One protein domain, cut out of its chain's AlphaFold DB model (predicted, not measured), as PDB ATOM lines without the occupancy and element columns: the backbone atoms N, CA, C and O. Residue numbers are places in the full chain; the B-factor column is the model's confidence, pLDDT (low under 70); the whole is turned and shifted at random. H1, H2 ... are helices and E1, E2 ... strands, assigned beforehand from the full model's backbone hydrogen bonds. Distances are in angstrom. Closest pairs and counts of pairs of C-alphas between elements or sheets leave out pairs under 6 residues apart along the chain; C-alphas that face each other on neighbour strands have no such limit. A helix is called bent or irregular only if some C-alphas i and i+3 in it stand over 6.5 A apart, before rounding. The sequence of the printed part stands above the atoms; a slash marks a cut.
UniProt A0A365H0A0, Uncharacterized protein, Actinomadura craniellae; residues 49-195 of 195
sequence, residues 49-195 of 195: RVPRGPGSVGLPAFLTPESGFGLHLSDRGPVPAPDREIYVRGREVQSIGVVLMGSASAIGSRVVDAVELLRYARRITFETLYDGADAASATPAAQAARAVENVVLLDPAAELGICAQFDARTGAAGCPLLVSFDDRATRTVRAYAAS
ATOM      1  N   ARG A  49      66.918 -86.044 -35.825       50.88
ATOM      2  CA  ARG A  49      67.923 -86.242 -36.885       50.88
ATOM      3  C   ARG A  49      69.298 -86.324 -36.236       50.88
ATOM      4  O   ARG A  49      69.702 -85.376 -35.566       50.88
ATOM      5  N   VAL A  50      70.021 -87.414 -36.474       48.75
ATOM      6  CA  VAL A  50      71.408 -87.553 -36.020       48.75
ATOM      7  C   VAL A  50      72.318 -87.171 -37.194       48.75
ATOM      8  O   VAL A  50      72.248 -87.833 -38.234       48.75
ATOM      9  N   PRO A  51      73.138 -86.105 -37.082       48.84
ATOM     10  CA  PRO A  51      74.066 -85.725 -38.142       48.84
ATOM     11  C   PRO A  51      75.046 -86.861 -38.455       48.84
ATOM     12  O   PRO A  51      75.623 -87.436 -37.529       48.84
ATOM     13  N   ARG A  52      75.296 -87.159 -39.740       51.94
ATOM     14  CA  ARG A  52      76.399 -88.061 -40.122       51.94
ATOM     15  C   ARG A  52      77.736 -87.443 -39.699       51.94
ATOM     16  O   ARG A  52      78.183 -86.446 -40.260       51.94
ATOM     17  N   GLY A  53      78.355 -88.050 -38.695       48.62
ATOM     18  CA  GLY A  53      79.588 -87.615 -38.043       48.62
ATOM     19  C   GLY A  53      79.782 -88.388 -36.732       48.62
ATOM     20  O   GLY A  53      78.990 -89.286 -36.443       48.62
ATOM     21  N   PRO A  54      80.791 -88.052 -35.908       44.19
ATOM     22  CA  PRO A  54      81.039 -88.694 -34.615       44.19
ATOM     23  C   PRO A  54      80.049 -88.219 -33.529       44.19
ATOM     24  O   PRO A  54      80.442 -87.750 -32.463       44.19
ATOM     25  N   GLY A  55      78.748 -88.312 -33.813       46.88
ATOM     26  CA  GLY A  55      77.674 -88.124 -32.844       46.88
ATOM     27  C   GLY A  55      77.311 -89.460 -32.205       46.88
ATOM     28  O   GLY A  55      76.852 -90.370 -32.895       46.88
ATOM     29  N   SER A  56      77.507 -89.589 -30.894       49.53
ATOM     30  CA  SER A  56      77.160 -90.809 -30.169       49.53
ATOM     31  C   SER A  56      75.644 -90.977 -30.077       49.53
ATOM     32  O   SER A  56      74.986 -90.388 -29.217       49.53
ATOM     33  N   VAL A  57      75.107 -91.859 -30.916       57.41
ATOM     34  CA  VAL A  57      73.969 -92.681 -30.500       57.41
ATOM     35  C   VAL A  57      74.394 -93.437 -29.232       57.41
ATOM     36  O   VAL A  57      75.557 -93.829 -29.108       57.41
ATOM     37  N   GLY A  58      73.497 -93.577 -28.256       63.00
ATOM     38  CA  GLY A  58      73.798 -94.320 -27.034       63.00
ATOM     39  C   GLY A  58      73.999 -95.811 -27.315       63.00
ATOM     40  O   GLY A  58      73.325 -96.375 -28.180       63.00
ATOM     41  N   LEU A  59      74.886 -96.462 -26.552       64.06
ATOM     42  CA  LEU A  59      74.996 -97.923 -26.574       64.06
ATOM     43  C   LEU A  59      73.618 -98.557 -26.289       64.06
ATOM     44  O   LEU A  59      72.909 -98.070 -25.408       64.06
ATOM     45  N   PRO A  60      73.244 -99.636 -27.000       77.81
ATOM     46  CA  PRO A  60      74.097-100.455 -27.869       77.81
ATOM     47  C   PRO A  60      74.272 -99.938 -29.310       77.81
ATOM     48  O   PRO A  60      75.020-100.548 -30.069       77.81
ATOM     49  N   ALA A  61      73.611 -98.859 -29.730       84.75
ATOM     50  CA  ALA A  61      73.630 -98.425 -31.127       84.75
ATOM     51  C   ALA A  61      74.811 -97.495 -31.480       84.75
ATOM     52  O   ALA A  61      75.362 -96.796 -30.633       84.75
ATOM     53  N   PHE A  62      75.185 -97.472 -32.760       86.00
ATOM     54  CA  PHE A  62      76.173 -96.559 -33.348       86.00
ATOM     55  C   PHE A  62      75.697 -96.026 -34.708       86.00
ATOM     56  O   PHE A  62      74.709 -96.512 -35.259       86.00
ATOM     57  N   LEU A  63      76.400 -95.028 -35.256       85.00
ATOM     58  CA  LEU A  63      76.144 -94.430 -36.572       85.00
ATOM     59  C   LEU A  63      77.460 -94.286 -37.352       85.00
ATOM     60  O   LEU A  63      78.447 -93.789 -36.813       85.00
ATOM     61  N   THR A  64      77.460 -94.683 -38.624       83.12
ATOM     62  CA  THR A  64      78.568 -94.492 -39.574       83.12
ATOM     63  C   THR A  64      78.159 -93.568 -40.728       83.12
ATOM     64  O   THR A  64      76.974 -93.513 -41.081       83.12
ATOM     65  N   PRO A  65      79.111 -92.853 -41.357       77.62
ATOM     66  CA  PRO A  65      78.863 -92.159 -42.618       77.62
ATOM     67  C   PRO A  65      78.491 -93.098 -43.778       77.62
ATOM     68  O   PRO A  65      77.679 -92.716 -44.619       77.62
ATOM     69  N   GLU A  66      79.070 -94.302 -43.829       80.88
ATOM     70  CA  GLU A  66      79.033 -95.192 -44.997       80.88
ATOM     71  C   GLU A  66      77.817 -96.125 -45.018       80.88
ATOM     72  O   GLU A  66      77.184 -96.280 -46.062       80.88
ATOM     73  N   SER A  67      77.488 -96.756 -43.884       83.06
ATOM     74  CA  SER A  67      76.420 -97.763 -43.784       83.06
ATOM     75  C   SER A  67      75.268 -97.358 -42.861       83.06
ATOM     76  O   SER A  67      74.300 -98.104 -42.742       83.06
ATOM     77  N   GLY A  68      75.301 -96.166 -42.259       86.31
ATOM     78  CA  GLY A  68      74.249 -95.686 -41.361       86.31
ATOM     79  C   GLY A  68      74.327 -96.328 -39.973       86.31
ATOM     80  O   GLY A  68      75.420 -96.476 -39.422       86.31
ATOM     81  N   PHE A  69      73.177 -96.636 -39.373       87.38
ATOM     82  CA  PHE A  69      73.118 -97.190 -38.019       87.38
ATOM     83  C   PHE A  69      73.616 -98.643 -37.937       87.38
ATOM     84  O   PHE A  69      73.527 -99.415 -38.891       87.38
ATOM     85  N   GLY A  70      74.076 -99.033 -36.752       89.88
ATOM     86  CA  GLY A  70      74.369-100.420 -36.402       89.88
ATOM     87  C   GLY A  70      74.314-100.649 -34.893       89.88
ATOM     88  O   GLY A  70      74.049 -99.718 -34.132       89.88
ATOM     89  N   LEU A  71      74.548-101.888 -34.459       90.00
ATOM     90  CA  LEU A  71      74.489-102.313 -33.057       90.00
ATOM     91  C   LEU A  71      75.798-102.981 -32.612       90.00
ATOM     92  O   LEU A  71      76.284-103.901 -33.269       90.00
ATOM     93  N   HIS A  72      76.329-102.553 -31.469       88.50
ATOM     94  CA  HIS A  72      77.355-103.246 -30.694       88.50
ATOM     95  C   HIS A  72      76.691-104.173 -29.675       88.50
ATOM     96  O   HIS A  72      75.955-103.719 -28.801       88.50
ATOM     97  N   LEU A  73      76.969-105.471 -29.773       84.06
ATOM     98  CA  LEU A  73      76.354-106.491 -28.928       84.06
ATOM     99  C   LEU A  73      77.348-106.995 -27.878       84.06
ATOM    100  O   LEU A  73      78.448-107.449 -28.205       84.06
ATOM    101  N   SER A  74      76.947-106.903 -26.609       70.25
ATOM    102  CA  SER A  74      77.805-107.178 -25.449       70.25
ATOM    103  C   SER A  74      78.112-108.663 -25.223       70.25
ATOM    104  O   SER A  74      79.091-108.975 -24.548       70.25
ATOM    105  N   ASP A  75      77.298-109.571 -25.766       68.56
ATOM    106  CA  ASP A  75      77.377-111.012 -25.504       68.56
ATOM    107  C   ASP A  75      77.215-111.853 -26.786       68.56
ATOM    108  O   ASP A  75      76.756-111.369 -27.823       68.56
ATOM    109  N   ARG A  76      77.626-113.123 -26.722       59.78
ATOM    110  CA  ARG A  76      77.513-114.126 -27.789       59.78
ATOM    111  C   ARG A  76      77.054-115.484 -27.234       59.78
ATOM    112  O   ARG A  76      77.651-116.518 -27.537       59.78
ATOM    113  N   GLY A  77      76.016-115.476 -26.400       59.81
ATOM    114  CA  GLY A  77      75.344-116.695 -25.948       59.81
ATOM    115  C   GLY A  77      74.575-117.422 -27.070       59.81
ATOM    116  O   GLY A  77      74.308-116.838 -28.125       59.81
ATOM    117  N   PRO A  78      74.185-118.694 -26.861       62.09
ATOM    118  CA  PRO A  78      73.288-119.423 -27.754       62.09
ATOM    119  C   PRO A  78      71.846-118.913 -27.587       62.09
ATOM    120  O   PRO A  78      71.049-119.473 -26.838       62.09
ATOM    121  N   VAL A  79      71.521-117.816 -28.270       79.50
ATOM    122  CA  VAL A  79      70.170-117.236 -28.279       79.50
ATOM    123  C   VAL A  79      69.305-117.942 -29.338       79.50
ATOM    124  O   VAL A  79      69.828-118.257 -30.411       79.50
ATOM    125  N   PRO A  80      68.002-118.196 -29.088       83.12
ATOM    126  CA  PRO A  80      67.086-118.691 -30.114       83.12
ATOM    127  C   PRO A  80      67.108-117.833 -31.383       83.12
ATOM    128  O   PRO A  80      67.278-116.615 -31.313       83.12
ATOM    129  N   ALA A  81      66.897-118.464 -32.541       84.00
ATOM    130  CA  ALA A  81      66.668-117.729 -33.781       84.00
ATOM    131  C   ALA A  81      65.443-116.805 -33.618       84.00
ATOM    132  O   ALA A  81      64.470-117.219 -32.984       84.00
ATOM    133  N   PRO A  82      65.472-115.577 -34.167       84.19
ATOM    134  CA  PRO A  82      64.349-114.659 -34.065       84.19
ATOM    135  C   PRO A  82      63.143-115.202 -34.836       84.19
ATOM    136  O   PRO A  82      63.293-115.832 -35.895       84.19
ATOM    137  N   ASP A  83      61.947-114.892 -34.341       83.75
ATOM    138  CA  ASP A  83      60.721-115.043 -35.112       83.75
ATOM    139  C   ASP A  83      60.833-114.200 -36.384       83.75
ATOM    140  O   ASP A  83      61.423-113.114 -36.383       83.75
ATOM    141  N   ARG A  84      60.316-114.711 -37.502       83.06
ATOM    142  CA  ARG A  84      60.546-114.097 -38.812       83.06
ATOM    143  C   ARG A  84      59.318-114.115 -39.699       83.06
ATOM    144  O   ARG A  84      58.631-115.128 -39.796       83.06
ATOM    145  N   GLU A  85      59.114-113.016 -40.412       80.00
ATOM    146  CA  GLU A  85      58.082-112.898 -41.440       80.00
ATOM    147  C   GLU A  85      58.719-112.415 -42.751       80.00
ATOM    148  O   GLU A  85      59.575-111.525 -42.757       80.00
ATOM    149  N   ILE A  86      58.348-113.049 -43.865       77.25
ATOM    150  CA  ILE A  86      58.925-112.809 -45.193       77.25
ATOM    151  C   ILE A  86      57.816-112.270 -46.097       77.25
ATOM    152  O   ILE A  86      56.829-112.957 -46.350       77.25
ATOM    153  N   TYR A  87      57.987-111.052 -46.613       74.88
ATOM    154  CA  TYR A  87      56.998-110.377 -47.454       74.88
ATOM    155  C   TYR A  87      57.548-110.108 -48.856       74.88
ATOM    156  O   TYR A  87      58.593-109.474 -49.001       74.88
ATOM    157  N   VAL A  88      56.799-110.496 -49.887       70.12
ATOM    158  CA  VAL A  88      57.110-110.197 -51.297       70.12
ATOM    159  C   VAL A  88      56.412-108.902 -51.731       70.12
ATOM    160  O   VAL A  88      55.304-108.603 -51.277       70.12
ATOM    161  N   ARG A  89      57.053-108.103 -52.592       67.50
ATOM    162  CA  ARG A  89      56.548-106.813 -53.095       67.50
ATOM    163  C   ARG A  89      56.883-106.580 -54.555       67.50
ATOM    164  O   ARG A  89      57.823-107.155 -55.079       67.50
ATOM    165  N   GLY A  90      56.131-105.658 -55.155       53.16
ATOM    166  CA  GLY A  90      56.224-105.308 -56.568       53.16
ATOM    167  C   GLY A  90      55.472-106.301 -57.454       53.16
ATOM    168  O   GLY A  90      55.367-107.486 -57.145       53.16
ATOM    169  N   ARG A  91      54.889-105.798 -58.549       44.00
ATOM    170  CA  ARG A  91      54.284-106.637 -59.602       44.00
ATOM    171  C   ARG A  91      55.255-106.949 -60.743       44.00
ATOM    172  O   ARG A  91      55.075-107.955 -61.413       44.00
ATOM    173  N   GLU A  92      56.250-106.089 -60.951       46.69
ATOM    174  CA  GLU A  92      57.156-106.121 -62.110       46.69
ATOM    175  C   GLU A  92      58.585-106.518 -61.712       46.69
ATOM    176  O   GLU A  92      59.208-107.336 -62.379       46.69
ATOM    177  N   VAL A  93      59.071-106.015 -60.573       52.25
ATOM    178  CA  VAL A  93      60.280-106.500 -59.893       52.25
ATOM    179  C   VAL A  93      59.851-107.046 -58.539       52.25
ATOM    180  O   VAL A  93      59.286-106.300 -57.740       52.25
ATOM    181  N   GLN A  94      60.082-108.338 -58.294       64.19
ATOM    182  CA  GLN A  94      59.779-108.963 -57.006       64.19
ATOM    183  C   GLN A  94      60.916-108.701 -56.018       64.19
ATOM    184  O   GLN A  94      61.947-109.370 -56.078       64.19
ATOM    185  N   SER A  95      60.725-107.753 -55.102       72.31
ATOM    186  CA  SER A  95      61.634-107.544 -53.971       72.31
ATOM    187  C   SER A  95      61.061-108.113 -52.681       72.31
ATOM    188  O   SER A  95      59.847-108.130 -52.459       72.31
ATOM    189  N   ILE A  96      61.943-108.609 -51.818       80.75
ATOM    190  CA  ILE A  96      61.584-109.252 -50.557       80.75
ATOM    191  C   ILE A  96      62.026-108.378 -49.384       80.75
ATOM    192  O   ILE A  96      63.154-107.881 -49.317       80.75
ATOM    193  N   GLY A  97      61.095-108.186 -48.451       84.38
ATOM    194  CA  GLY A  97      61.343-107.628 -47.132       84.38
ATOM    195  C   GLY A  97      61.281-108.725 -46.077       84.38
ATOM    196  O   GLY A  97      60.306-109.471 -46.042       84.38
ATOM    197  N   VAL A  98      62.283-108.797 -45.206       85.06
ATOM    198  CA  VAL A  98      62.306-109.710 -44.056       85.06
ATOM    199  C   VAL A  98      62.127-108.913 -42.768       85.06
ATOM    200  O   VAL A  98      62.737-107.860 -42.586       85.06
ATOM    201  N   VAL A  99      61.299-109.421 -41.866       85.88
ATOM    202  CA  VAL A  99      61.217-108.982 -40.472       85.88
ATOM    203  C   VAL A  99      61.828-110.051 -39.590       85.88
ATOM    204  O   VAL A  99      61.575-111.234 -39.805       85.88
ATOM    205  N   LEU A 100      62.614-109.621 -38.608       87.75
ATOM    206  CA  LEU A 100      63.180-110.438 -37.543       87.75
ATOM    207  C   LEU A 100      62.743-109.828 -36.204       87.75
ATOM    208  O   LEU A 100      62.978-108.641 -35.971       87.75
ATOM    209  N   MET A 101      62.119-110.618 -35.336       86.06
ATOM    210  CA  MET A 101      61.714-110.229 -33.986       86.06
ATOM    211  C   MET A 101      62.369-111.171 -32.974       86.06
ATOM    212  O   MET A 101      62.118-112.372 -32.964       86.06
ATOM    213  N   GLY A 102      63.252-110.631 -32.141       82.56
ATOM    214  CA  GLY A 102      64.099-111.411 -31.240       82.56
ATOM    215  C   GLY A 102      65.465-110.754 -31.097       82.56
ATOM    216  O   GLY A 102      65.725-109.722 -31.714       82.56
ATOM    217  N   SER A 103      66.348-111.314 -30.268       87.75
ATOM    218  CA  SER A 103      67.570-110.576 -29.954       87.75
ATOM    219  C   SER A 103      68.523-110.459 -31.140       87.75
ATOM    220  O   SER A 103      68.794-111.440 -31.837       87.75
ATOM    221  N   ALA A 104      69.121-109.279 -31.294       88.06
ATOM    222  CA  ALA A 104      70.189-109.021 -32.250       88.06
ATOM    223  C   ALA A 104      71.355-110.018 -32.105       88.06
ATOM    224  O   ALA A 104      71.989-110.377 -33.096       88.06
ATOM    225  N   SER A 105      71.599-110.537 -30.897       87.94
ATOM    226  CA  SER A 105      72.649-111.525 -30.608       87.94
ATOM    227  C   SER A 105      72.469-112.842 -31.374       87.94
ATOM    228  O   SER A 105      73.457-113.512 -31.678       87.94
ATOM    229  N   ALA A 106      71.238-113.183 -31.777       87.38
ATOM    230  CA  ALA A 106      70.943-114.342 -32.620       87.38
ATOM    231  C   ALA A 106      71.471-114.207 -34.067       87.38
ATOM    232  O   ALA A 106      71.439-115.178 -34.826       87.38
ATOM    233  N   ILE A 107      71.990-113.029 -34.446       88.44
ATOM    234  CA  ILE A 107      72.742-112.813 -35.691       88.44
ATOM    235  C   ILE A 107      74.141-113.448 -35.616       88.44
ATOM    236  O   ILE A 107      74.691-113.858 -36.635       88.44
ATOM    237  N   GLY A 108      74.694-113.615 -34.409       84.00
ATOM    238  CA  GLY A 108      75.957-114.319 -34.174       84.00
ATOM    239  C   GLY A 108      77.223-113.470 -34.352       84.00
ATOM    240  O   GLY A 108      78.324-113.996 -34.155       84.00
ATOM    241  N   SER A 109      77.084-112.178 -34.665       84.56
ATOM    242  CA  SER A 109      78.159-111.174 -34.708       84.56
ATOM    243  C   SER A 109      78.121-110.260 -33.473       84.56
ATOM    244  O   SER A 109      77.063-110.036 -32.899       84.56
ATOM    245  N   ARG A 110      79.270-109.685 -33.082       86.19
ATOM    246  CA  ARG A 110      79.351-108.605 -32.068       86.19
ATOM    247  C   ARG A 110      78.990-107.221 -32.620       86.19
ATOM    248  O   ARG A 110      78.803-106.286 -31.847       86.19
ATOM    249  N   VAL A 111      78.971-107.083 -33.942       88.00
ATOM    250  CA  VAL A 111      78.651-105.847 -34.658       88.00
ATOM    251  C   VAL A 111      77.634-106.198 -35.733       88.00
ATOM    252  O   VAL A 111      77.932-106.997 -36.623       88.00
ATOM    253  N   VAL A 112      76.438-105.628 -35.633       90.94
ATOM    254  CA  VAL A 112      75.372-105.789 -36.627       90.94
ATOM    255  C   VAL A 112      75.222-104.468 -37.363       90.94
ATOM    256  O   VAL A 112      74.720-103.497 -36.803       90.94
ATOM    257  N   ASP A 113      75.678-104.434 -38.611       90.75
ATOM    258  CA  ASP A 113      75.488-103.320 -39.537       90.75
ATOM    259  C   ASP A 113      74.491-103.697 -40.650       90.75
ATOM    260  O   ASP A 113      73.893-104.781 -40.647       90.75
ATOM    261  N   ALA A 114      74.317-102.808 -41.632       92.38
ATOM    262  CA  ALA A 114      73.453-103.060 -42.780       92.38
ATOM    263  C   ALA A 114      73.835-104.329 -43.573       92.38
ATOM    264  O   ALA A 114      72.955-105.047 -44.049       92.38
ATOM    265  N   VAL A 115      75.134-104.613 -43.718       93.38
ATOM    266  CA  VAL A 115      75.657-105.732 -44.514       93.38
ATOM    267  C   VAL A 115      75.446-107.055 -43.785       93.38
ATOM    268  O   VAL A 115      75.008-108.023 -44.405       93.38
ATOM    269  N   GLU A 116      75.727-107.106 -42.484       93.88
ATOM    270  CA  GLU A 116      75.552-108.302 -41.660       93.88
ATOM    271  C   GLU A 116      74.069-108.641 -41.469       93.88
ATOM    272  O   GLU A 116      73.682-109.802 -41.615       93.88
ATOM    273  N   LEU A 117      73.210-107.638 -41.257       93.81
ATOM    274  CA  LEU A 117      71.766-107.851 -41.157       93.81
ATOM    275  C   LEU A 117      71.163-108.352 -42.487       93.81
ATOM    276  O   LEU A 117      70.365-109.293 -42.487       93.81
ATOM    277  N   LEU A 118      71.591-107.801 -43.633       94.62
ATOM    278  CA  LEU A 118      71.228-108.334 -44.954       94.62
ATOM    279  C   LEU A 118      71.769-109.754 -45.166       94.62
ATOM    280  O   LEU A 118      71.022-110.626 -45.602       94.62
ATOM    281  N   ARG A 119      73.038-110.026 -44.836       95.31
ATOM    282  CA  ARG A 119      73.651-111.364 -44.934       95.31
ATOM    283  C   ARG A 119      72.861-112.399 -44.133       95.31
ATOM    284  O   ARG A 119      72.566-113.476 -44.655       95.31
ATOM    285  N   TYR A 120      72.473-112.057 -42.907       95.12
ATOM    286  CA  TYR A 120      71.664-112.912 -42.046       95.12
ATOM    287  C   TYR A 120      70.274-113.177 -42.628       95.12
ATOM    288  O   TYR A 120      69.864-114.333 -42.723       95.12
ATOM    289  N   ALA A 121      69.568-112.133 -43.071       93.75
ATOM    290  CA  ALA A 121      68.238-112.275 -43.660       93.75
ATOM    291  C   ALA A 121      68.258-113.101 -44.957       93.75
ATOM    292  O   ALA A 121      67.411-113.965 -45.156       93.75
ATOM    293  N   ARG A 122      69.272-112.913 -45.811       95.81
ATOM    294  CA  ARG A 122      69.464-113.720 -47.026       95.81
ATOM    295  C   ARG A 122      69.676-115.199 -46.693       95.81
ATOM    296  O   ARG A 122      69.072-116.059 -47.332       95.81
ATOM    297  N   ARG A 123      70.472-115.495 -45.657       95.44
ATOM    298  CA  ARG A 123      70.693-116.859 -45.154       95.44
ATOM    299  C   ARG A 123      69.406-117.476 -44.588       95.44
ATOM    300  O   ARG A 123      69.025-118.551 -45.034       95.44
ATOM    301  N   ILE A 124      68.705-116.791 -43.678       92.19
ATOM    302  CA  ILE A 124      67.490-117.335 -43.048       92.19
ATOM    303  C   ILE A 124      66.344-117.503 -44.063       92.19
ATOM    304  O   ILE A 124      65.565-118.446 -43.950       92.19
ATOM    305  N   THR A 125      66.255-116.651 -45.096       91.69
ATOM    306  CA  THR A 125      65.314-116.824 -46.216       91.69
ATOM    307  C   THR A 125      65.632-118.077 -47.029       91.69
ATOM    308  O   THR A 125      64.714-118.843 -47.309       91.69
ATOM    309  N   PHE A 126      66.905-118.337 -47.354       94.44
ATOM    310  CA  PHE A 126      67.300-119.586 -48.016       94.44
ATOM    311  C   PHE A 126      66.944-120.811 -47.158       94.44
ATOM    312  O   PHE A 126      66.242-121.700 -47.623       94.44
ATOM    313  N   GLU A 127      67.333-120.809 -45.880       92.94
ATOM    314  CA  GLU A 127      67.057-121.885 -44.907       92.94
ATOM    315  C   GLU A 127      65.559-122.105 -44.616       92.94
ATOM    316  O   GLU A 127      65.192-123.122 -44.038       92.94
ATOM    317  N   THR A 128      64.687-121.168 -45.001       89.44
ATOM    318  CA  THR A 128      63.223-121.292 -44.859       89.44
ATOM    319  C   THR A 128      62.548-121.856 -46.111       89.44
ATOM    320  O   THR A 128      61.436-122.368 -46.019       89.44
ATOM    321  N   LEU A 129      63.184-121.732 -47.279       90.25
ATOM    322  CA  LEU A 129      62.595-122.063 -48.584       90.25
ATOM    323  C   LEU A 129      63.269-123.257 -49.273       90.25
ATOM    324  O   LEU A 129      62.723-123.783 -50.239       90.25
ATOM    325  N   TYR A 130      64.450-123.660 -48.807       94.94
ATOM    326  CA  TYR A 130      65.161-124.837 -49.287       94.94
ATOM    327  C   TYR A 130      64.684-126.096 -48.551       94.94
ATOM    328  O   TYR A 130      64.814-126.193 -47.331       94.94
ATOM    329  N   ASP A 131      64.181-127.072 -49.306       94.62
ATOM    330  CA  ASP A 131      63.920-128.427 -48.826       94.62
ATOM    331  C   ASP A 131      65.103-129.335 -49.196       94.62
ATOM    332  O   ASP A 131      65.452-129.491 -50.367       94.62
ATOM    333  N   GLY A 132      65.713-129.970 -48.195       94.00
ATOM    334  CA  GLY A 132      66.796-130.935 -48.398       94.00
ATOM    335  C   GLY A 132      66.367-132.215 -49.126       94.00
ATOM    336  O   GLY A 132      67.228-132.918 -49.654       94.00
ATOM    337  N   ALA A 133      65.065-132.519 -49.171       95.19
ATOM    338  CA  ALA A 133      64.502-133.641 -49.920       95.19
ATOM    339  C   ALA A 133      64.177-133.295 -51.388       95.19
ATOM    340  O   ALA A 133      64.179-134.195 -52.228       95.19
ATOM    341  N   ASP A 134      63.951-132.015 -51.718       94.06
ATOM    342  CA  ASP A 134      63.718-131.547 -53.088       94.06
ATOM    343  C   ASP A 134      64.852-130.641 -53.590       94.06
ATOM    344  O   ASP A 134      64.916-129.442 -53.311       94.06
ATOM    345  N   ALA A 135      65.713-131.199 -54.441       91.44
ATOM    346  CA  ALA A 135      66.782-130.451 -55.094       91.44
ATOM    347  C   ALA A 135      66.281-129.320 -56.023       91.44
ATOM    348  O   ALA A 135      67.049-128.395 -56.301       91.44
ATOM    349  N   ALA A 136      65.025-129.349 -56.495       93.12
ATOM    350  CA  ALA A 136      64.473-128.270 -57.315       93.12
ATOM    351  C   ALA A 136      64.245-126.982 -56.501       93.12
ATOM    352  O   ALA A 136      64.480-125.891 -57.028       93.12
ATOM    353  N   SER A 137      63.896-127.093 -55.213       93.00
ATOM    354  CA  SER A 137      63.705-125.967 -54.281       93.00
ATOM    355  C   SER A 137      64.922-125.035 -54.148       93.00
ATOM    356  O   SER A 137      64.768-123.837 -53.898       93.00
ATOM    357  N   ALA A 138      66.140-125.541 -54.382       94.31
ATOM    358  CA  ALA A 138      67.385-124.796 -54.183       94.31
ATOM    359  C   ALA A 138      67.501-123.538 -55.064       94.31
ATOM    360  O   ALA A 138      68.011-122.510 -54.609       94.31
ATOM    361  N   THR A 139      67.018-123.581 -56.313       94.19
ATOM    362  CA  THR A 139      67.080-122.413 -57.215       94.19
ATOM    363  C   THR A 139      66.077-121.322 -56.810       94.19
ATOM    364  O   THR A 139      66.520-120.186 -56.618       94.19
ATOM    365  N   PRO A 140      64.775-121.612 -56.596       90.62
ATOM    366  CA  PRO A 140      63.827-120.661 -56.012       90.62
ATOM    367  C   PRO A 140      64.281-120.093 -54.661       90.62
ATOM    368  O   PRO A 140      64.229-118.879 -54.474       90.62
ATOM    369  N   ALA A 141      64.802-120.922 -53.748       92.25
ATOM    370  CA  ALA A 141      65.311-120.463 -52.455       92.25
ATOM    371  C   ALA A 141      66.489-119.483 -52.613       92.25
ATOM    372  O   ALA A 141      66.528-118.440 -51.958       92.25
ATOM    373  N   ALA A 142      67.426-119.762 -53.528       94.62
ATOM    374  CA  ALA A 142      68.545-118.869 -53.831       94.62
ATOM    375  C   ALA A 142      68.106-117.569 -54.533       94.62
ATOM    376  O   ALA A 142      68.699-116.514 -54.296       94.62
ATOM    377  N   GLN A 143      67.070-117.616 -55.378       91.69
ATOM    378  CA  GLN A 143      66.479-116.432 -56.009       91.69
ATOM    379  C   GLN A 143      65.767-115.550 -54.976       91.69
ATOM    380  O   GLN A 143      66.063-114.359 -54.900       91.69
ATOM    381  N   ALA A 144      64.918-116.132 -54.127       89.62
ATOM    382  CA  ALA A 144      64.236-115.427 -53.044       89.62
ATOM    383  C   ALA A 144      65.232-114.812 -52.046       89.62
ATOM    384  O   ALA A 144      65.110-113.640 -51.695       89.62
ATOM    385  N   ALA A 145      66.277-115.550 -51.660       93.50
ATOM    386  CA  ALA A 145      67.361-115.013 -50.843       93.50
ATOM    387  C   ALA A 145      68.048-113.810 -51.517       93.50
ATOM    388  O   ALA A 145      68.251-112.782 -50.879       93.50
ATOM    389  N   ARG A 146      68.365-113.873 -52.816       91.81
ATOM    390  CA  ARG A 146      68.952-112.727 -53.542       91.81
ATOM    391  C   ARG A 146      67.999-111.533 -53.641       91.81
ATOM    392  O   ARG A 146      68.469-110.401 -53.565       91.81
ATOM    393  N   ALA A 147      66.695-111.783 -53.750       89.94
ATOM    394  CA  ALA A 147      65.650-110.765 -53.786       89.94
ATOM    395  C   ALA A 147      65.392-110.073 -52.432       89.94
ATOM    396  O   ALA A 147      64.637-109.103 -52.395       89.94
ATOM    397  N   VAL A 148      65.999-110.517 -51.320       90.12
ATOM    398  CA  VAL A 148      65.937-109.769 -50.051       90.12
ATOM    399  C   VAL A 148      66.693-108.451 -50.208       90.12
ATOM    400  O   VAL A 148      67.926-108.424 -50.249       90.12
ATOM    401  N   GLU A 149      65.936-107.360 -50.274       88.62
ATOM    402  CA  GLU A 149      66.440-105.987 -50.385       88.62
ATOM    403  C   GLU A 149      66.239-105.185 -49.100       88.62
ATOM    404  O   GLU A 149      66.917-104.187 -48.882       88.62
ATOM    405  N   ASN A 150      65.293-105.586 -48.251       86.81
ATOM    406  CA  ASN A 150      64.949-104.866 -47.030       86.81
ATOM    407  C   ASN A 150      64.926-105.834 -45.849       86.81
ATOM    408  O   ASN A 150      64.345-106.917 -45.941       86.81
ATOM    409  N   VAL A 151      65.484-105.419 -44.718       89.31
ATOM    410  CA  VAL A 151      65.407-106.150 -43.451       89.31
ATOM    411  C   VAL A 151      65.044-105.174 -42.349       89.31
ATOM    412  O   VAL A 151      65.596-104.076 -42.300       89.31
ATOM    413  N   VAL A 152      64.153-105.569 -41.446       87.62
ATOM    414  CA  VAL A 152      63.993-104.905 -40.149       87.62
ATOM    415  C   VAL A 152      64.247-105.921 -39.047       87.62
ATOM    416  O   VAL A 152      63.665-107.003 -39.055       87.62
ATOM    417  N   LEU A 153      65.113-105.557 -38.109       89.75
ATOM    418  CA  LEU A 153      65.344-106.275 -36.863       89.75
ATOM    419  C   LEU A 153      64.699-105.482 -35.732       89.75
ATOM    420  O   LEU A 153      65.031-104.310 -35.562       89.75
ATOM    421  N   LEU A 154      63.829-106.120 -34.954       86.12
ATOM    422  CA  LEU A 154      63.366-105.620 -33.664       86.12
ATOM    423  C   LEU A 154      63.930-106.511 -32.558       86.12
ATOM    424  O   LEU A 154      63.693-107.718 -32.576       86.12
ATOM    425  N   ASP A 155      64.607-105.908 -31.583       86.19
ATOM    426  CA  ASP A 155      65.059-106.562 -30.356       86.19
ATOM    427  C   ASP A 155      64.239-106.013 -29.172       86.19
ATOM    428  O   ASP A 155      64.549-104.939 -28.649       86.19
ATOM    429  N   PRO A 156      63.180-106.721 -28.726       77.00
ATOM    430  CA  PRO A 156      62.371-106.291 -27.588       77.00
ATOM    431  C   PRO A 156      63.084-106.410 -26.236       77.00
ATOM    432  O   PRO A 156      62.503-106.005 -25.237       77.00
ATOM    433  N   ALA A 157      64.278-107.006 -26.156       78.50
ATOM    434  CA  ALA A 157      65.056-107.110 -24.918       78.50
ATOM    435  C   ALA A 157      66.107-105.993 -24.805       78.50
ATOM    436  O   ALA A 157      66.402-105.547 -23.702       78.50
ATOM    437  N   ALA A 158      66.621-105.510 -25.940       80.12
ATOM    438  CA  ALA A 158      67.430-104.291 -26.043       80.12
ATOM    439  C   ALA A 158      66.594-103.021 -26.336       80.12
ATOM    440  O   ALA A 158      67.160-101.953 -26.560       80.12
ATOM    441  N   GLU A 159      65.264-103.155 -26.357       79.50
ATOM    442  CA  GLU A 159      64.253-102.099 -26.539       79.50
ATOM    443  C   GLU A 159      64.515-101.181 -27.748       79.50
ATOM    444  O   GLU A 159      64.378 -99.959 -27.691       79.50
ATOM    445  N   LEU A 160      64.873-101.806 -28.877       84.00
ATOM    446  CA  LEU A 160      65.271-101.118 -30.106       84.00
ATOM    447  C   LEU A 160      64.884-101.859 -31.392       84.00
ATOM    448  O   LEU A 160      64.512-103.035 -31.386       84.00
ATOM    449  N   GLY A 161      65.062-101.188 -32.529       85.75
ATOM    450  CA  GLY A 161      65.063-101.834 -33.839       85.75
ATOM    451  C   GLY A 161      65.825-101.057 -34.910       85.75
ATOM    452  O   GLY A 161      65.940 -99.839 -34.836       85.75
ATOM    453  N   ILE A 162      66.333-101.754 -35.925       88.12
ATOM    454  CA  ILE A 162      67.094-101.175 -37.048       88.12
ATOM    455  C   ILE A 162      66.585-101.698 -38.395       88.12
ATOM    456  O   ILE A 162      66.083-102.820 -38.483       88.12
ATOM    457  N   CYS A 163      66.733-100.905 -39.461       87.00
ATOM    458  CA  CYS A 163      66.347-101.306 -40.818       87.00
ATOM    459  C   CYS A 163      67.509-101.228 -41.802       87.00
ATOM    460  O   CYS A 163      67.899-100.130 -42.187       87.00
ATOM    461  N   ALA A 164      67.982-102.382 -42.278       90.38
ATOM    462  CA  ALA A 164      68.920-102.472 -43.391       90.38
ATOM    463  C   ALA A 164      68.184-102.477 -44.740       90.38
ATOM    464  O   ALA A 164      67.143-103.118 -44.901       90.38
ATOM    465  N   GLN A 165      68.750-101.784 -45.722       87.44
ATOM    466  CA  GLN A 165      68.235-101.657 -47.083       87.44
ATOM    467  C   GLN A 165      69.381-101.847 -48.085       87.44
ATOM    468  O   GLN A 165      70.517-101.454 -47.818       87.44
ATOM    469  N   PHE A 166      69.082-102.452 -49.231       88.88
ATOM    470  CA  PHE A 166      70.010-102.712 -50.327       88.88
ATOM    471  C   PHE A 166      69.542-101.972 -51.583       88.88
ATOM    472  O   PHE A 166      68.458-102.253 -52.091       88.88
ATOM    473  N   ASP A 167      70.352-101.051 -52.105       83.88
ATOM    474  CA  ASP A 167      70.085-100.414 -53.400       83.88
ATOM    475  C   ASP A 167      70.642-101.297 -54.523       83.88
ATOM    476  O   ASP A 167      71.833-101.257 -54.835       83.88
ATOM    477  N   ALA A 168      69.771-102.083 -55.160       78.88
ATOM    478  CA  ALA A 168      70.138-103.001 -56.239       78.88
ATOM    479  C   ALA A 168      70.802-102.325 -57.460       78.88
ATOM    480  O   ALA A 168      71.482-102.998 -58.233       78.88
ATOM    481  N   ARG A 169      70.659-101.001 -57.629       80.75
ATOM    482  CA  ARG A 169      71.295-100.219 -58.707       80.75
ATOM    483  C   ARG A 169      72.737 -99.811 -58.375       80.75
ATOM    484  O   ARG A 169      73.514 -99.585 -59.298       80.75
ATOM    485  N   THR A 170      73.111 -99.705 -57.097       84.06
ATOM    486  CA  THR A 170      74.486 -99.360 -56.668       84.06
ATOM    487  C   THR A 170      75.224-100.503 -55.975       84.06
ATOM    488  O   THR A 170      76.438-100.428 -55.809       84.06
ATOM    489  N   GLY A 171      74.515-101.556 -55.559       86.94
ATOM    490  CA  GLY A 171      75.052-102.632 -54.724       86.94
ATOM    491  C   GLY A 171      75.309-102.221 -53.268       86.94
ATOM    492  O   GLY A 171      75.848-103.019 -52.503       86.94
ATOM    493  N   ALA A 172      74.944-100.995 -52.878       89.44
ATOM    494  CA  ALA A 172      75.175-100.473 -51.538       89.44
ATOM    495  C   ALA A 172      74.181-101.051 -50.520       89.44
ATOM    496  O   ALA A 172      72.994-101.214 -50.808       89.44
ATOM    497  N   ALA A 173      74.670-101.305 -49.307       92.00
ATOM    498  CA  ALA A 173      73.863-101.635 -48.138       92.00
ATOM    499  C   ALA A 173      73.914-100.467 -47.147       92.00
ATOM    500  O   ALA A 173      75.002-100.016 -46.789       92.00
ATOM    501  N   GLY A 174      72.757 -99.998 -46.685       89.75
ATOM    502  CA  GLY A 174      72.659 -98.901 -45.725       89.75
ATOM    503  C   GLY A 174      71.534 -99.110 -44.718       89.75
ATOM    504  O   GLY A 174      70.516 -99.727 -45.024       89.75
ATOM    505  N   CYS A 175      71.717 -98.589 -43.512       88.31
ATOM    506  CA  CYS A 175      70.767 -98.649 -42.413       88.31
ATOM    507  C   CYS A 175      70.317 -97.225 -42.043       88.31
ATOM    508  O   CYS A 175      70.877 -96.615 -41.130       88.31
ATOM    509  N   PRO A 176      69.346 -96.637 -42.770       80.50
ATOM    510  CA  PRO A 176      68.974 -95.230 -42.597       80.50
ATOM    511  C   PRO A 176      68.206 -94.933 -41.300       80.50
ATOM    512  O   PRO A 176      68.017 -93.759 -40.979       80.50
ATOM    513  N   LEU A 177      67.735 -95.968 -40.591       78.69
ATOM    514  CA  LEU A 177      66.784 -95.859 -39.482       78.69
ATOM    515  C   LEU A 177      67.160 -96.745 -38.289       78.69
ATOM    516  O   LEU A 177      67.433 -97.937 -38.454       78.69
ATOM    517  N   LEU A 178      67.058 -96.149 -37.104       81.75
ATOM    518  CA  LEU A 178      67.049 -96.784 -35.786       81.75
ATOM    519  C   LEU A 178      65.782 -96.324 -35.048       81.75
ATOM    520  O   LEU A 178      65.380 -95.167 -35.177       81.75
ATOM    521  N   VAL A 179      65.175 -97.199 -34.250       76.44
ATOM    522  CA  VAL A 179      64.101 -96.854 -33.306       76.44
ATOM    523  C   VAL A 179      64.447 -97.309 -31.889       76.44
ATOM    524  O   VAL A 179      65.119 -98.328 -31.731       76.44
ATOM    525  N   SER A 180      63.970 -96.576 -30.878       77.06
ATOM    526  CA  SER A 180      63.929 -97.013 -29.472       77.06
ATOM    527  C   SER A 180      62.483 -97.177 -29.006       77.06
ATOM    528  O   SER A 180      61.587 -96.463 -29.465       77.06
ATOM    529  N   PHE A 181      62.264 -98.111 -28.086       71.94
ATOM    530  CA  PHE A 181      60.980 -98.401 -27.449       71.94
ATOM    531  C   PHE A 181      61.006 -97.914 -25.993       71.94
ATOM    532  O   PHE A 181      61.012 -98.723 -25.073       71.94
ATOM    533  N   ASP A 182      61.071 -96.589 -25.810       61.22
ATOM    534  CA  ASP A 182      61.348 -95.907 -24.532       61.22
ATOM    535  C   ASP A 182      60.517 -96.402 -23.332       61.22
ATOM    536  O   ASP A 182      61.037 -96.466 -22.220       61.22
ATOM    537  N   ASP A 183      59.233 -96.720 -23.533       57.16
ATOM    538  CA  ASP A 183      58.379 -97.285 -22.487       57.16
ATOM    539  C   ASP A 183      57.186 -98.074 -23.064       57.16
ATOM    540  O   ASP A 183      56.417 -97.600 -23.906       57.16
ATOM    541  N   ARG A 184      56.982 -99.289 -22.541       52.31
ATOM    542  CA  ARG A 184      55.890-100.201 -22.919       52.31
ATOM    543  C   ARG A 184      54.524 -99.793 -22.365       52.31
ATOM    544  O   ARG A 184      53.511-100.223 -22.921       52.31
ATOM    545  N   ALA A 185      54.471 -99.005 -21.290       47.22
ATOM    546  CA  ALA A 185      53.223 -98.535 -20.695       47.22
ATOM    547  C   ALA A 185      52.608 -97.385 -21.512       47.22
ATOM    548  O   ALA A 185      51.427 -97.438 -21.852       47.22
ATOM    549  N   THR A 186      53.413 -96.392 -21.898       49.81
ATOM    550  CA  THR A 186      53.014 -95.296 -22.800       49.81
ATOM    551  C   THR A 186      53.061 -95.667 -24.286       49.81
ATOM    552  O   THR A 186      52.454 -94.966 -25.093       49.81
ATOM    553  N   ARG A 187      53.729 -96.772 -24.657       55.94
ATOM    554  CA  ARG A 187      53.940 -97.230 -26.051       55.94
ATOM    555  C   ARG A 187      54.642 -96.190 -26.929       55.94
ATOM    556  O   ARG A 187      54.346 -96.055 -28.116       55.94
ATOM    557  N   THR A 188      55.565 -95.443 -26.335       54.41
ATOM    558  CA  THR A 188      56.346 -94.422 -27.035       54.41
ATOM    559  C   THR A 188      57.439 -95.059 -27.892       54.41
ATOM    560  O   THR A 188      58.061 -96.052 -27.515       54.41
ATOM    561  N   VAL A 189      57.657 -94.493 -29.083       62.44
ATOM    562  CA  VAL A 189      58.680 -94.942 -30.036       62.44
ATOM    563  C   VAL A 189      59.420 -93.720 -30.562       62.44
ATOM    564  O   VAL A 189      58.810 -92.883 -31.231       62.44
ATOM    565  N   ARG A 190      60.728 -93.609 -30.303       67.25
ATOM    566  CA  ARG A 190      61.558 -92.592 -30.967       67.25
ATOM    567  C   ARG A 190      62.119 -93.161 -32.257       67.25
ATOM    568  O   ARG A 190      62.488 -94.331 -32.314       67.25
ATOM    569  N   ALA A 191      62.216 -92.320 -33.280       70.69
ATOM    570  CA  ALA A 191      62.835 -92.661 -34.552       70.69
ATOM    571  C   ALA A 191      64.023 -91.734 -34.822       70.69
ATOM    572  O   ALA A 191      63.891 -90.508 -34.807       70.69
ATOM    573  N   TYR A 192      65.169 -92.344 -35.108       69.56
ATOM    574  CA  TYR A 192      66.417 -91.683 -35.453       69.56
ATOM    575  C   TYR A 192      66.702 -91.918 -36.936       69.56
ATOM    576  O   TYR A 192      66.655 -93.051 -37.418       69.56
ATOM    577  N   ALA A 193      67.006 -90.842 -37.660       67.50
ATOM    578  CA  ALA A 193      67.306 -90.884 -39.089       67.50
ATOM    579  C   ALA A 193      68.725 -90.370 -39.361       67.50
ATOM    580  O   ALA A 193      69.097 -89.295 -38.881       67.50
ATOM    581  N   ALA A 194      69.491 -91.128 -40.149       65.00
ATOM    582  CA  ALA A 194      70.836 -90.755 -40.582       65.00
ATOM    583  C   ALA A 194      70.749 -89.728 -41.724       65.00
ATOM    584  O   ALA A 194      70.285 -90.073 -42.814       65.00
ATOM    585  N   SER A 195      71.183 -88.485 -41.476       58.19
ATOM    586  CA  SER A 195      71.019 -87.333 -42.388       58.19
ATOM    587  C   SER A 195      71.963 -87.352 -43.589       58.19
ATOM    588  O   SER A 195      73.180 -87.162 -43.366       58.19
TER     589      SER A 195
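What this domain is: This is residues 49 to 195 of the 195 residues of an uncharacterized protein of Actinomadura craniellae (UniProt A0A365H0A0). A twisted, curled sheet of six strands makes the wall of the domain; one long helix, H2, lies across one face, and a second, H3, folds back along H2 and only grazes the sheet. A small two-stranded hairpin, E1 and E2, packs on the sheet through E2, chiefly at E7, close to where H2 begins. The 147 printed residues include eight named strands and three named helices, in the order E1 E2 E3 E4 H1 H2 H3 E5 E6 E7 E8. The large sheet is mixed, ordered E3 E4 E5 E6 E7 E8, and the class is mixed, helices and strands. The whole is compact, with a radius of gyration of the C-alphas of 15.9 A and spans of 48 by 35 by 29 A.

Where its parts are: In the large sheet, E3 is residues 83 to 89 and E4 residues 95 to 101, each 20.2 A long, with C-alpha 83 at (60.721, -115.043, -35.112). E5, residues 148 to 155, is 20.0 A long, and E6, residues 160 to 167, is 23.8 A. E7, residues 172 to 183, is the longest strand at 33.7 A, and E8, residues 188 to 194, spans 20.2 A and ends with C-alpha 194 at (70.836, -90.755, -40.582). H1 is residues 104 to 107, 5.7 A long. H2, residues 114 to 129, begins with C-alpha 114 at (73.453, -103.060, -42.780) and is 22.6 A long. H3, residues 135 to 146, is 17.9 A long and neither bent nor irregular, but only just: C-alphas 136 and 139 are 6.4 A apart. E1, residues 61 to 64, and E2, residues 68 to 72, span 10.5 A and 13.4 A.

How they stand to each other: E3 and E8 are the edge strands of the large sheet. E4 and E5 are parallel at 13 degrees, with N 98 and O 150 2.9 A apart; with H1, H2 and H3 between them they form a strand-helix-strand unit, two parallel neighbour strands joined through helices. E3 and E4 form an antiparallel hairpin, with N 87 and O 97 at 2.9 A. E5, E6, E7 and E8 form a meander, each strand the antiparallel neighbour of the one before: N 151 and O 164 are 2.8 A apart, N 165 and O 174 2.8 A, and N 192 and O 178 2.8 A. H2 on one face gives two layers, helix on sheet; its height over the sheet is 8.0 A, and it runs across the strands, at 87 degrees to E3 on the local plane. H2 and H3 touch as a helical hairpin, opposite ways at a shallow tilt of 25 degrees, their closest C-alphas those of Arg 122 and Ala 145, 4.5 A apart. H1, on the same face as H2, only just touches it, with 3 pairs of C-alphas within 8 A; the closest are those of Ile 107 and Tyr 120, 6.4 A apart. E1 and E2 are an antiparallel hairpin, with N 64 and O 68 2.8 A apart. The closest C-alphas of E2 and E7 are those of Gly 68 and Cys 175, at 4.7 A. In H2 every O i to N i+4 pair is within hydrogen-bond range, in H3 6 of 8 are, and H1 is too short for such a pair.

The domain as a whole: The C-alphas of Gly 55 and Ala 133 are the two farthest apart, at 50.4 A. The printed part has no cut and no long link. Residues 49 to 60 hold no named element, but residues 49 to 50 pair in parallel with residues 193 to 194 of E8. The mean pLDDT of the printed part is 79.7; 34 residues are under 70, at 49 to 59, 75 to 78, 89 to 94, 182 to 190 and 192 to 195.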